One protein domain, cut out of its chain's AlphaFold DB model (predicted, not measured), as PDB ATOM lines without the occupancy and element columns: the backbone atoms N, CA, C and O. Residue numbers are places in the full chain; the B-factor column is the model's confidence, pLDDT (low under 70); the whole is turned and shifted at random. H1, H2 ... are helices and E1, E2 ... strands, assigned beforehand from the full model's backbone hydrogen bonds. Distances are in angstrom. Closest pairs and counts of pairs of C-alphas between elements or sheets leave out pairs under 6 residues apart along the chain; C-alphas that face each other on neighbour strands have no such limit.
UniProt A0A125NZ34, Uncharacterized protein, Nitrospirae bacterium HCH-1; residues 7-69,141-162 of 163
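AT A GLANCE: This is residues 7 to 69 and 141 to 162 of the 163 residues of an uncharacterized protein of Nitrospirae bacterium HCH-1 (UniProt A0A125NZ34). With little regular structure, the model is one strongly twisted antiparallel sheet, E1 - E2 - E4 - E3, with residues 51 to 58 folded back over one face and a short helix, H1, grazing it. Along the chain come E1, H1, E2, E3, E4; the class is mostly strand, with 32 of 85 printed residues in named elements. It is compact, radius of gyration of the C-alphas 13.0 A, spanning 39 by 26 by 17 A.

HOW THE PARTS SIT: E1, residues 20 to 23, is antiparallel to E2, residues 39 to 45, with N 22 and O 43 within hydrogen-bond range, 3.0 A. H1, residues 25 to 28, is too short for an O i to N i+4 pair; its closest C-alphas to E2 are Asn 28 and Val 40, 6.3 A. E4, residues 141 to 147, is antiparallel to E2 (N 42 and O 144, 2.9 A) and to E3, residues 60 to 69 (N 62 and O 145, 2.8 A). E3 bends by 62 degrees at residue 66.

IN THESE COORDINATES: E1, 10.6 A, begins at C-alpha 20 (138.250, 123.888, 142.108). H1 spans 5.1 A, E2 19.3 A and E3 25.2 A. E4, 19.7 A, ends at C-alpha 147 (123.023, 135.194, 135.476).

THE WHOLE: Residues 70 to 140 are not printed; C-alphas 69 and 141 are 7.5 A apart. The E2 to E3 link is long. The pLDDT is under 70 at residues 7 to 17 and 151 to 162.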
ATOM      1  N   ILE A   7     126.340 124.002 132.793       44.91
ATOM      2  CA  ILE A   7     127.237 125.140 132.638       44.91
ATOM      3  C   ILE A   7     128.627 124.544 132.499       44.91
ATOM      4  O   ILE A   7     129.157 123.950 133.440       44.91
ATOM      5  N   THR A   8     129.187 124.660 131.302       44.81
ATOM      6  CA  THR A   8     130.581 124.295 131.069       44.81
ATOM      7  C   THR A   8     131.403 125.553 131.257       44.81
ATOM      8  O   THR A   8     131.219 126.517 130.519       44.81
ATOM      9  N   ILE A   9     132.257 125.551 132.278       47.16
ATOM     10  CA  ILE A   9     133.236 126.609 132.482       47.16
ATOM     11  C   ILE A   9     134.548 126.109 131.893       47.16
ATOM     12  O   ILE A   9     135.172 125.205 132.445       47.16
ATOM     13  N   GLU A  10     134.941 126.658 130.747       43.09
ATOM     14  CA  GLU A  10     136.204 126.299 130.108       43.09
ATOM     15  C   GLU A  10     137.311 127.242 130.570       43.09
ATOM     16  O   GLU A  10     137.234 128.456 130.379       43.09
ATOM     17  N   PHE A  11     138.375 126.673 131.130       43.38
ATOM     18  CA  PHE A  11     139.587 127.418 131.433       43.38
ATOM     19  C   PHE A  11     140.509 127.426 130.225       43.38
ATOM     20  O   PHE A  11     141.000 126.391 129.779       43.38
ATOM     21  N   THR A  12     140.820 128.614 129.725       39.06
ATOM     22  CA  THR A  12     141.940 128.793 128.801       39.06
ATOM     23  C   THR A  12     143.172 129.182 129.603       39.06
ATOM     24  O   THR A  12     143.478 130.363 129.749       39.06
ATOM     25  N   ASN A  13     143.888 128.186 130.132       42.81
ATOM     26  CA  ASN A  13     145.279 128.368 130.537       42.81
ATOM     27  C   ASN A  13     146.131 127.161 130.109       42.81
ATOM     28  O   ASN A  13     145.717 126.011 130.215       42.81
ATOM     29  N   LYS A  14     147.306 127.435 129.535       42.59
ATOM     30  CA  LYS A  14     148.164 126.482 128.802       42.59
ATOM     31  C   LYS A  14     149.040 125.600 129.704       42.59
ATOM     32  O   LYS A  14     149.936 124.922 129.206       42.59
ATOM     33  N   SER A  15     148.789 125.588 131.005       44.75
ATOM     34  CA  SER A  15     149.499 124.770 131.985       44.75
ATOM     35  C   SER A  15     148.512 124.233 133.013       44.75
ATOM     36  O   SER A  15     147.536 124.898 133.337       44.75
ATOM     37  N   SER A  16     148.775 123.024 133.496       51.38
ATOM     38  CA  SER A  16     148.022 122.243 134.483       51.38
ATOM     39  C   SER A  16     147.823 122.968 135.825       51.38
ATOM     40  O   SER A  16     148.503 122.655 136.802       51.38
ATOM     41  N   VAL A  17     146.946 123.969 135.878       60.41
ATOM     42  CA  VAL A  17     146.589 124.650 137.127       60.41
ATOM     43  C   VAL A  17     145.449 123.878 137.780       60.41
ATOM     44  O   VAL A  17     144.370 123.762 137.199       60.41
ATOM     45  N   ASP A  18     145.693 123.350 138.981       71.31
ATOM     46  CA  ASP A  18     144.648 122.765 139.820       71.31
ATOM     47  C   ASP A  18     143.601 123.841 140.121       71.31
ATOM     48  O   ASP A  18     143.899 124.835 140.785       71.31
ATOM     49  N   CYS A  19     142.371 123.647 139.651       75.19
ATOM     50  CA  CYS A  19     141.282 124.580 139.889       75.19
ATOM     51  C   CYS A  19     140.051 123.854 140.427       75.19
ATOM     52  O   CYS A  19     139.569 122.889 139.838       75.19
ATOM     53  N   GLU A  20     139.507 124.358 141.531       83.75
ATOM     54  CA  GLU A  20     138.250 123.888 142.108       83.75
ATOM     55  C   GLU A  20     137.190 124.993 142.050       83.75
ATOM     56  O   GLU A  20     137.508 126.184 142.049       83.75
ATOM     57  N   PHE A  21     135.917 124.596 142.038       84.19
ATOM     58  CA  PHE A  21     134.793 125.521 142.142       84.19
ATOM     59  C   PHE A  21     133.857 125.127 143.267       84.19
ATOM     60  O   PHE A  21     133.580 123.946 143.479       84.19
ATOM     61  N   GLU A  22     133.275 126.131 143.908       87.44
ATOM     62  CA  GLU A  22     132.278 125.922 144.948       87.44
ATOM     63  C   GLU A  22     131.132 126.919 144.832       87.44
ATOM     64  O   GLU A  22     131.348 128.110 144.631       87.44
ATOM     65  N   LEU A  23     129.894 126.454 145.009       88.19
ATOM     66  CA  LEU A  23     128.757 127.361 145.166       88.19
ATOM     67  C   LEU A  23     128.847 128.076 146.516       88.19
ATOM     68  O   LEU A  23     129.002 127.437 147.558       88.19
ATOM     69  N   VAL A  24     128.645 129.394 146.510       90.88
ATOM     70  CA  VAL A  24     128.660 130.198 147.738       90.88
ATOM     71  C   VAL A  24     127.326 130.041 148.460       90.88
ATOM     72  O   VAL A  24     126.360 130.753 148.180       90.88
ATOM     73  N   LYS A  25     127.266 129.076 149.379       88.31
ATOM     74  CA  LYS A  25     126.057 128.696 150.126       88.31
ATOM     75  C   LYS A  25     125.316 129.881 150.738       88.31
ATOM     76  O   LYS A  25     124.117 130.016 150.512       88.31
ATOM     77  N   GLU A  26     126.031 130.765 151.429       91.00
ATOM     78  CA  GLU A  26     125.453 131.925 152.122       91.00
ATOM     79  C   GLU A  26     124.749 132.895 151.165       91.00
ATOM     80  O   GLU A  26     123.638 133.346 151.436       91.00
ATOM     81  N   LEU A  27     125.361 133.178 150.008       90.94
ATOM     82  CA  LEU A  27     124.796 134.093 149.011       90.94
ATOM     83  C   LEU A  27     123.680 133.443 148.185       90.94
ATOM     84  O   LEU A  27     122.775 134.123 147.707       90.94
ATOM     85  N   ASN A  28     123.732 132.122 148.036       86.81
ATOM     86  CA  ASN A  28     122.757 131.346 147.279       86.81
ATOM     87  C   ASN A  28     121.596 130.816 148.143       86.81
ATOM     88  O   ASN A  28     120.630 130.268 147.604       86.81
ATOM     89  N   GLY A  29     121.671 130.961 149.470       85.25
ATOM     90  CA  GLY A  29     120.699 130.425 150.427       85.25
ATOM     91  C   GLY A  29     120.605 128.897 150.408       85.25
ATOM     92  O   GLY A  29     119.495 128.370 150.409       85.25
ATOM     93  N   ASP A  30     121.746 128.204 150.294       79.31
ATOM     94  CA  ASP A  30     121.867 126.733 150.196       79.31
ATOM     95  C   ASP A  30     121.124 126.084 149.013       79.31
ATOM     96  O   ASP A  30     120.951 124.863 148.936       79.31
ATOM     97  N   LYS A  31     120.688 126.892 148.046       73.69
ATOM     98  CA  LYS A  31     119.982 126.400 146.865       73.69
ATOM     99  C   LYS A  31     120.961 125.820 145.855       73.69
ATOM    100  O   LYS A  31     122.082 126.285 145.686       73.69
ATOM    101  N   THR A  32     120.486 124.812 145.131       71.56
ATOM    102  CA  THR A  32     121.180 124.208 143.979       71.56
ATOM    103  C   THR A  32     120.389 124.374 142.677       71.56
ATOM    104  O   THR A  32     120.777 123.871 141.623       71.56
ATOM    105  N   GLN A  33     119.254 125.073 142.747       70.81
ATOM    106  CA  GLN A  33     118.362 125.383 141.634       70.81
ATOM    107  C   GLN A  33     117.935 126.837 141.758       70.81
ATOM    108  O   GLN A  33     117.614 127.303 142.856       70.81
ATOM    109  N   PHE A  34     117.940 127.544 140.634       74.81
ATOM    110  CA  PHE A  34     117.784 128.991 140.619       74.81
ATOM    111  C   PHE A  34     116.830 129.403 139.497       74.81
ATOM    112  O   PHE A  34     116.916 128.851 138.399       74.81
ATOM    113  N   PRO A  35     115.919 130.358 139.751       73.12
ATOM    114  CA  PRO A  35     115.132 130.973 138.691       73.12
ATOM    115  C   PRO A  35     116.024 131.740 137.712       73.12
ATOM    116  O   PRO A  35     117.069 132.268 138.102       73.12
ATOM    117  N   PHE A  36     115.565 131.883 136.470       78.81
ATOM    118  CA  PHE A  36     116.215 132.753 135.492       78.81
ATOM    119  C   PHE A  36     116.280 134.209 135.961       78.81
ATOM    120  O   PHE A  36     115.493 134.669 136.796       78.81
ATOM    121  N   GLY A  37     117.271 134.933 135.447       80.31
ATOM    122  CA  GLY A  37     117.552 136.319 135.807       80.31
ATOM    123  C   GLY A  37     118.088 136.507 137.231       80.31
ATOM    124  O   GLY A  37     118.347 137.639 137.640       80.31
ATOM    125  N   LYS A  38     118.260 135.434 138.017       84.19
ATOM    126  CA  LYS A  38     118.889 135.501 139.339       84.19
ATOM    127  C   LYS A  38     120.383 135.234 139.245       84.19
ATOM    128  O   LYS A  38     120.826 134.374 138.489       84.19
ATOM    129  N   LYS A  39     121.141 135.986 140.047       89.75
ATOM    130  CA  LYS A  39     122.568 135.750 140.256       89.75
ATOM    131  C   LYS A  39     122.769 134.460 141.034       89.75
ATOM    132  O   LYS A  39     122.087 134.226 142.031       89.75
ATOM    133  N   VAL A  40     123.747 133.685 140.591       88.88
ATOM    134  CA  VAL A  40     124.228 132.489 141.273       88.88
ATOM    135  C   VAL A  40     125.714 132.645 141.505       88.88
ATOM    136  O   VAL A  40     126.473 132.813 140.555       88.88
ATOM    137  N   TYR A  41     126.107 132.624 142.773       92.00
ATOM    138  CA  TYR A  41     127.466 132.927 143.199       92.00
ATOM    139  C   TYR A  41     128.303 131.661 143.329       92.00
ATOM    140  O   TYR A  41     127.851 130.662 143.897       92.00
ATOM    141  N   PHE A  42     129.539 131.719 142.853       90.44
ATOM    142  CA  PHE A  42     130.508 130.643 143.001       90.44
ATOM    143  C   PHE A  42     131.918 131.200 143.197       90.44
ATOM    144  O   PHE A  42     132.258 132.272 142.694       90.44
ATOM    145  N   ASP A  43     132.723 130.456 143.944       92.50
ATOM    146  CA  ASP A  43     134.122 130.748 144.209       92.50
ATOM    147  C   ASP A  43     135.002 129.833 143.354       92.50
ATOM    148  O   ASP A  43     134.748 128.634 143.242       92.50
ATOM    149  N   VAL A  44     136.026 130.420 142.744       90.25
ATOM    150  CA  VAL A  44     137.087 129.741 141.999       90.25
ATOM    151  C   VAL A  44     138.312 129.678 142.900       90.25
ATOM    152  O   VAL A  44     138.844 130.721 143.294       90.25
ATOM    153  N   LEU A  45     138.751 128.466 143.231       89.56
ATOM    154  CA  LEU A  45     139.919 128.211 144.065       89.56
ATOM    155  C   LEU A  45     141.050 127.701 143.184       89.56
ATOM    156  O   LEU A  45     140.998 126.591 142.663       89.56
ATOM    157  N   THR A  46     142.054 128.542 143.004       87.00
ATOM    158  CA  THR A  46     143.166 128.328 142.079       87.00
ATOM    159  C   THR A  46     144.371 129.119 142.565       87.00
ATOM    160  O   THR A  46     144.254 129.924 143.495       87.00
ATOM    161  N   ASP A  47     145.510 128.929 141.904       84.38
ATOM    162  CA  ASP A  47     146.689 129.756 142.112       84.38
ATOM    163  C   ASP A  47     146.320 131.252 141.994       84.38
ATOM    164  O   ASP A  47     145.743 131.660 140.974       84.38
ATOM    165  N   PRO A  48     146.616 132.084 143.009       80.25
ATOM    166  CA  PRO A  48     146.338 133.513 142.961       80.25
ATOM    167  C   PRO A  48     147.054 134.239 141.814       80.25
ATOM    168  O   PRO A  48     146.549 135.280 141.390       80.25
ATOM    169  N   GLU A  49     148.153 133.700 141.280       81.50
ATOM    170  CA  GLU A  49     148.885 134.256 140.136       81.50
ATOM    171  C   GLU A  49     148.373 133.740 138.781       81.50
ATOM    172  O   GLU A  49     148.651 134.348 137.746       81.50
ATOM    173  N   ALA A  50     147.581 132.662 138.750       80.25
ATOM    174  CA  ALA A  50     147.083 132.110 137.493       80.25
ATOM    175  C   ALA A  50     146.059 133.038 136.831       80.25
ATOM    176  O   ALA A  50     145.115 133.513 137.464       80.25
ATOM    177  N   GLU A  51     146.166 133.250 135.525       76.31
ATOM    178  CA  GLU A  51     145.079 133.867 134.766       76.31
ATOM    179  C   GLU A  51     143.895 132.897 134.668       76.31
ATOM    180  O   GLU A  51     144.060 131.726 134.317       76.31
ATOM    181  N   VAL A  52     142.700 133.398 134.993       73.56
ATOM    182  CA  VAL A  52     141.448 132.637 134.934       73.56
ATOM    183  C   VAL A  52     140.531 133.319 133.937       73.56
ATOM    184  O   VAL A  52     140.035 134.418 134.185       73.56
ATOM    185  N   ASN A  53     140.286 132.634 132.829       74.44
ATOM    186  CA  ASN A  53     139.263 133.002 131.864       74.44
ATOM    187  C   ASN A  53     138.067 132.082 132.089       74.44
ATOM    188  O   ASN A  53     138.227 130.866 132.048       74.44
ATOM    189  N   LEU A  54     136.898 132.666 132.361       74.81
ATOM    190  CA  LEU A  54     135.653 131.926 132.542       74.81
ATOM    191  C   LEU A  54     134.727 132.223 131.372       74.81
ATOM    192  O   LEU A  54     134.404 133.379 131.098       74.81
ATOM    193  N   THR A  55     134.267 131.168 130.722       72.31
ATOM    194  CA  THR A  55     133.214 131.220 129.713       72.31
ATOM    195  C   THR A  55     131.995 130.470 130.229       72.31
ATOM    196  O   THR A  55     132.103 129.585 131.074       72.31
ATOM    197  N   ALA A  56     130.816 130.861 129.756       74.19
ATOM    198  CA  ALA A  56     129.588 130.121 129.990       74.19
ATOM    199  C   ALA A  56     128.927 129.830 128.648       74.19
ATOM    200  O   ALA A  56     128.901 130.684 127.761       74.19
ATOM    201  N   THR A  57     128.371 128.631 128.524       70.75
ATOM    202  CA  THR A  57     127.516 128.237 127.397       70.75
ATOM    203  C   THR A  57     126.197 129.010 127.383       70.75
ATOM    204  O   THR A  57     125.633 129.268 126.321       70.75
ATOM    205  N   ASP A  58     125.726 129.403 128.563       72.12
ATOM    206  CA  ASP A  58     124.457 130.066 128.793       72.12
ATOM    207  C   ASP A  58     124.587 131.022 129.984       72.12
ATOM    208  O   ASP A  58     125.082 130.662 131.052       72.12
ATOM    209  N   GLY A  59     124.137 132.263 129.784       80.56
ATOM    210  CA  GLY A  59     124.231 133.333 130.770       80.56
ATOM    211  C   GLY A  59     125.493 134.192 130.674       80.56
ATOM    212  O   GLY A  59     126.354 134.009 129.818       80.56
ATOM    213  N   THR A  60     125.573 135.181 131.561       86.31
ATOM    214  CA  THR A  60     126.699 136.117 131.670       86.31
ATOM    215  C   THR A  60     127.396 135.921 133.006       86.31
ATOM    216  O   THR A  60     126.744 135.984 134.052       86.31
ATOM    217  N   ILE A  61     128.714 135.705 132.970       88.50
ATOM    218  CA  ILE A  61     129.563 135.642 134.162       88.50
ATOM    219  C   ILE A  61     130.083 137.044 134.485       88.50
ATOM    220  O   ILE A  61     130.633 137.729 133.623       88.50
ATOM    221  N   THR A  62     129.955 137.457 135.743       93.75
ATOM    222  CA  THR A  62     130.530 138.694 136.277       93.75
ATOM    223  C   THR A  62     131.533 138.383 137.380       93.75
ATOM    224  O   THR A  62     131.327 137.481 138.191       93.75
ATOM    225  N   SER A  63     132.642 139.125 137.411       93.62
ATOM    226  CA  SER A  63     133.566 139.109 138.551       93.62
ATOM    227  C   SER A  63     132.952 139.889 139.710       93.62
ATOM    228  O   SER A  63     132.477 141.007 139.523       93.62
ATOM    229  N   GLU A  64     132.962 139.295 140.897       96.38
ATOM    230  CA  GLU A  64     132.419 139.879 142.127       96.38
ATOM    231  C   GLU A  64     133.528 140.122 143.173       96.38
ATOM    232  O   GLU A  64     133.245 140.529 144.297       96.38
ATOM    233  N   GLY A  65     134.796 139.901 142.803       93.94
ATOM    234  CA  GLY A  65     135.970 140.234 143.610       93.94
ATOM    235  C   GLY A  65     136.836 139.033 143.986       93.94
ATOM    236  O   GLY A  65     136.720 137.943 143.432       93.94
ATOM    237  N   THR A  66     137.740 139.252 144.935       94.50
ATOM    238  CA  THR A  66     138.618 138.218 145.496       94.50
ATOM    239  C   THR A  66     138.478 138.198 147.010       94.50
ATOM    240  O   THR A  66     138.053 139.184 147.615       94.50
ATOM    241  N   GLY A  67     138.800 137.066 147.621       95.06
ATOM    242  CA  GLY A  67     138.758 136.924 149.065       95.06
ATOM    243  C   GLY A  67     139.554 135.727 149.542       95.06
ATOM    244  O   GLY A  67     140.301 135.100 148.788       95.06
ATOM    245  N   THR A  68     139.393 135.427 150.821       95.75
ATOM    246  CA  THR A  68     140.022 134.286 151.474       95.75
ATOM    247  C   THR A  68     139.014 133.577 152.351       95.75
ATOM    248  O   THR A  68     138.128 134.220 152.916       95.75
ATOM    249  N   LYS A  69     139.184 132.273 152.524       94.94
ATOM    250  CA  LYS A  69     138.431 131.495 153.506       94.94
ATOM    251  C   LYS A  69     139.344 130.512 154.224       94.94
ATOM    252  O   LYS A  69     140.454 130.249 153.766       94.94
ATOM    253  N   TYR A 141     140.353 132.760 147.143       94.38
ATOM    254  CA  TYR A 141     139.346 132.502 146.118       94.38
ATOM    255  C   TYR A 141     139.086 133.743 145.257       94.38
ATOM    256  O   TYR A 141     139.266 134.888 145.686       94.38
ATOM    257  N   ARG A 142     138.596 133.514 144.037       93.00
ATOM    258  CA  ARG A 142     138.019 134.545 143.164       93.00
ATOM    259  C   ARG A 142     136.520 134.313 143.066       93.00
ATOM    260  O   ARG A 142     136.097 133.223 142.697       93.00
ATOM    261  N   ARG A 143     135.720 135.311 143.433       94.81
ATOM    262  CA  ARG A 143     134.262 135.195 143.444       94.81
ATOM    263  C   ARG A 143     133.682 135.680 142.137       94.81
ATOM    264  O   ARG A 143     134.008 136.765 141.654       94.81
ATOM    265  N   HIS A 144     132.750 134.900 141.624       92.81
ATOM    266  CA  HIS A 144     132.009 135.211 140.423       92.81
ATOM    267  C   HIS A 144     130.516 135.015 140.662       92.81
ATOM    268  O   HIS A 144     130.088 134.311 141.580       92.81
ATOM    269  N   ALA A 145     129.718 135.654 139.818       92.50
ATOM    270  CA  ALA A 145     128.304 135.367 139.693       92.50
ATOM    271  C   ALA A 145     127.988 135.014 138.246       92.50
ATOM    272  O   ALA A 145     128.590 135.562 137.325       92.50
ATOM    273  N   ILE A 146     127.016 134.132 138.043       89.06
ATOM    274  CA  ILE A 146     126.399 133.925 136.738       89.06
ATOM    275  C   ILE A 146     124.923 134.306 136.787       89.06
ATOM    276  O   ILE A 146     124.228 134.017 137.764       89.06
ATOM    277  N   VAL A 147     124.448 134.963 135.731       88.31
ATOM    278  CA  VAL A 147     123.023 135.194 135.476       88.31
ATOM    279  C   VAL A 147     122.662 134.529 134.159       88.31
ATOM    280  O   VAL A 147     123.205 134.895 133.121       88.31
ATOM    281  N   VAL A 148     121.733 133.577 134.199       83.25
ATOM    282  CA  VAL A 148     121.158 132.967 132.995       83.25
ATOM    283  C   VAL A 148     119.853 133.689 132.679       83.25
ATOM    284  O   VAL A 148     118.962 133.750 133.531       83.25
ATOM    285  N   GLU A 149     119.755 134.285 131.494       81.69
ATOM    286  CA  GLU A 149     118.522 134.936 131.034       81.69
ATOM    287  C   GLU A 149     117.425 133.901 130.765       81.69
ATOM    288  O   GLU A 149     117.728 132.747 130.481       81.69
ATOM    289  N   ASP A 150     116.160 134.308 130.884       73.19
ATOM    290  CA  ASP A 150     115.007 133.422 130.702       73.19
ATOM    291  C   ASP A 150     114.828 133.050 129.219       73.19
ATOM    292  O   ASP A 150     114.482 133.922 128.417       73.19
ATOM    293  N   PRO A 151     115.019 131.776 128.826       67.12
ATOM    294  CA  PRO A 151     114.738 131.330 127.467       67.12
ATOM    295  C   PRO A 151     113.234 131.084 127.227       67.12
ATOM    296  O   PRO A 151     112.856 130.682 126.127       67.12
ATOM    297  N   GLY A 152     112.376 131.284 128.236       64.44
ATOM    298  CA  GLY A 152     110.933 131.036 128.211       64.44
ATOM    299  C   GLY A 152     110.519 129.631 128.671       64.44
ATOM    300  O   GLY A 152     109.476 129.140 128.240       64.44
ATOM    301  N   ILE A 153     111.324 128.946 129.498       55.56
ATOM    302  CA  ILE A 153     111.095 127.549 129.928       55.56
ATOM    303  C   ILE A 153     111.422 127.393 131.423       55.56
ATOM    304  O   ILE A 153     112.516 127.745 131.819       55.56
ATOM    305  N   ASP A 154     110.519 126.846 132.243       51.00
ATOM    306  CA  ASP A 154     110.605 126.766 133.724       51.00
ATOM    307  C   ASP A 154     111.314 125.475 134.239       51.00
ATOM    308  O   ASP A 154     111.291 124.454 133.542       51.00
ATOM    309  N   PRO A 155     111.730 125.389 135.522       53.41
ATOM    310  CA  PRO A 155     112.977 125.866 136.149       53.41
ATOM    311  C   PRO A 155     114.248 125.057 135.793       53.41
ATOM    312  O   PRO A 155     114.191 123.902 135.363       53.41
ATOM    313  N   TYR A 156     115.423 125.646 136.058       51.81
ATOM    314  CA  TYR A 156     116.731 125.136 135.626       51.81
ATOM    315  C   TYR A 156     117.641 124.701 136.784       51.81
ATOM    316  O   TYR A 156     117.695 125.330 137.845       51.81
ATOM    317  N   LYS A 157     118.404 123.624 136.574       51.97
ATOM    318  CA  LYS A 157     119.443 123.173 137.510       51.97
ATOM    319  C   LYS A 157     120.795 123.667 137.019       51.97
ATOM    320  O   LYS A 157     121.167 123.376 135.890       51.97
ATOM    321  N   ILE A 158     121.544 124.333 137.889       51.66
ATOM    322  CA  ILE A 158     122.921 124.721 137.597       51.66
ATOM    323  C   ILE A 158     123.853 123.629 138.113       51.66
ATOM    324  O   ILE A 158     123.834 123.287 139.295       51.66
ATOM    325  N   MET A 159     124.658 123.064 137.215       49.59
ATOM    326  CA  MET A 159     125.816 122.249 137.574       49.59
ATOM    327  C   MET A 159     127.062 123.008 137.148       49.59
ATOM    328  O   MET A 159     127.195 123.326 135.970       49.59
ATOM    329  N   VAL A 160     127.937 123.293 138.108       49.31
ATOM    330  CA  VAL A 160     129.281 123.812 137.855       49.31
ATOM    331  C   VAL A 160     130.198 122.599 137.760       49.31
ATOM    332  O   VAL A 160     130.295 121.837 138.721       49.31
ATOM    333  N   VAL A 161     130.794 122.374 136.591       42.28
ATOM    334  CA  VAL A 161     131.685 121.234 136.333       42.28
ATOM    335  C   VAL A 161     133.062 121.772 135.951       42.28
ATOM    336  O   VAL A 161     133.154 122.617 135.064       42.28
ATOM    337  N   ALA A 162     134.109 121.285 136.623       39.66
ATOM    338  CA  ALA A 162     135.501 121.426 136.194       39.66
ATOM    339  C   ALA A 162     135.916 120.158 135.437       39.66
ATOM    340  O   ALA A 162     135.568 119.059 135.880       39.66
TER     341      ALA A 162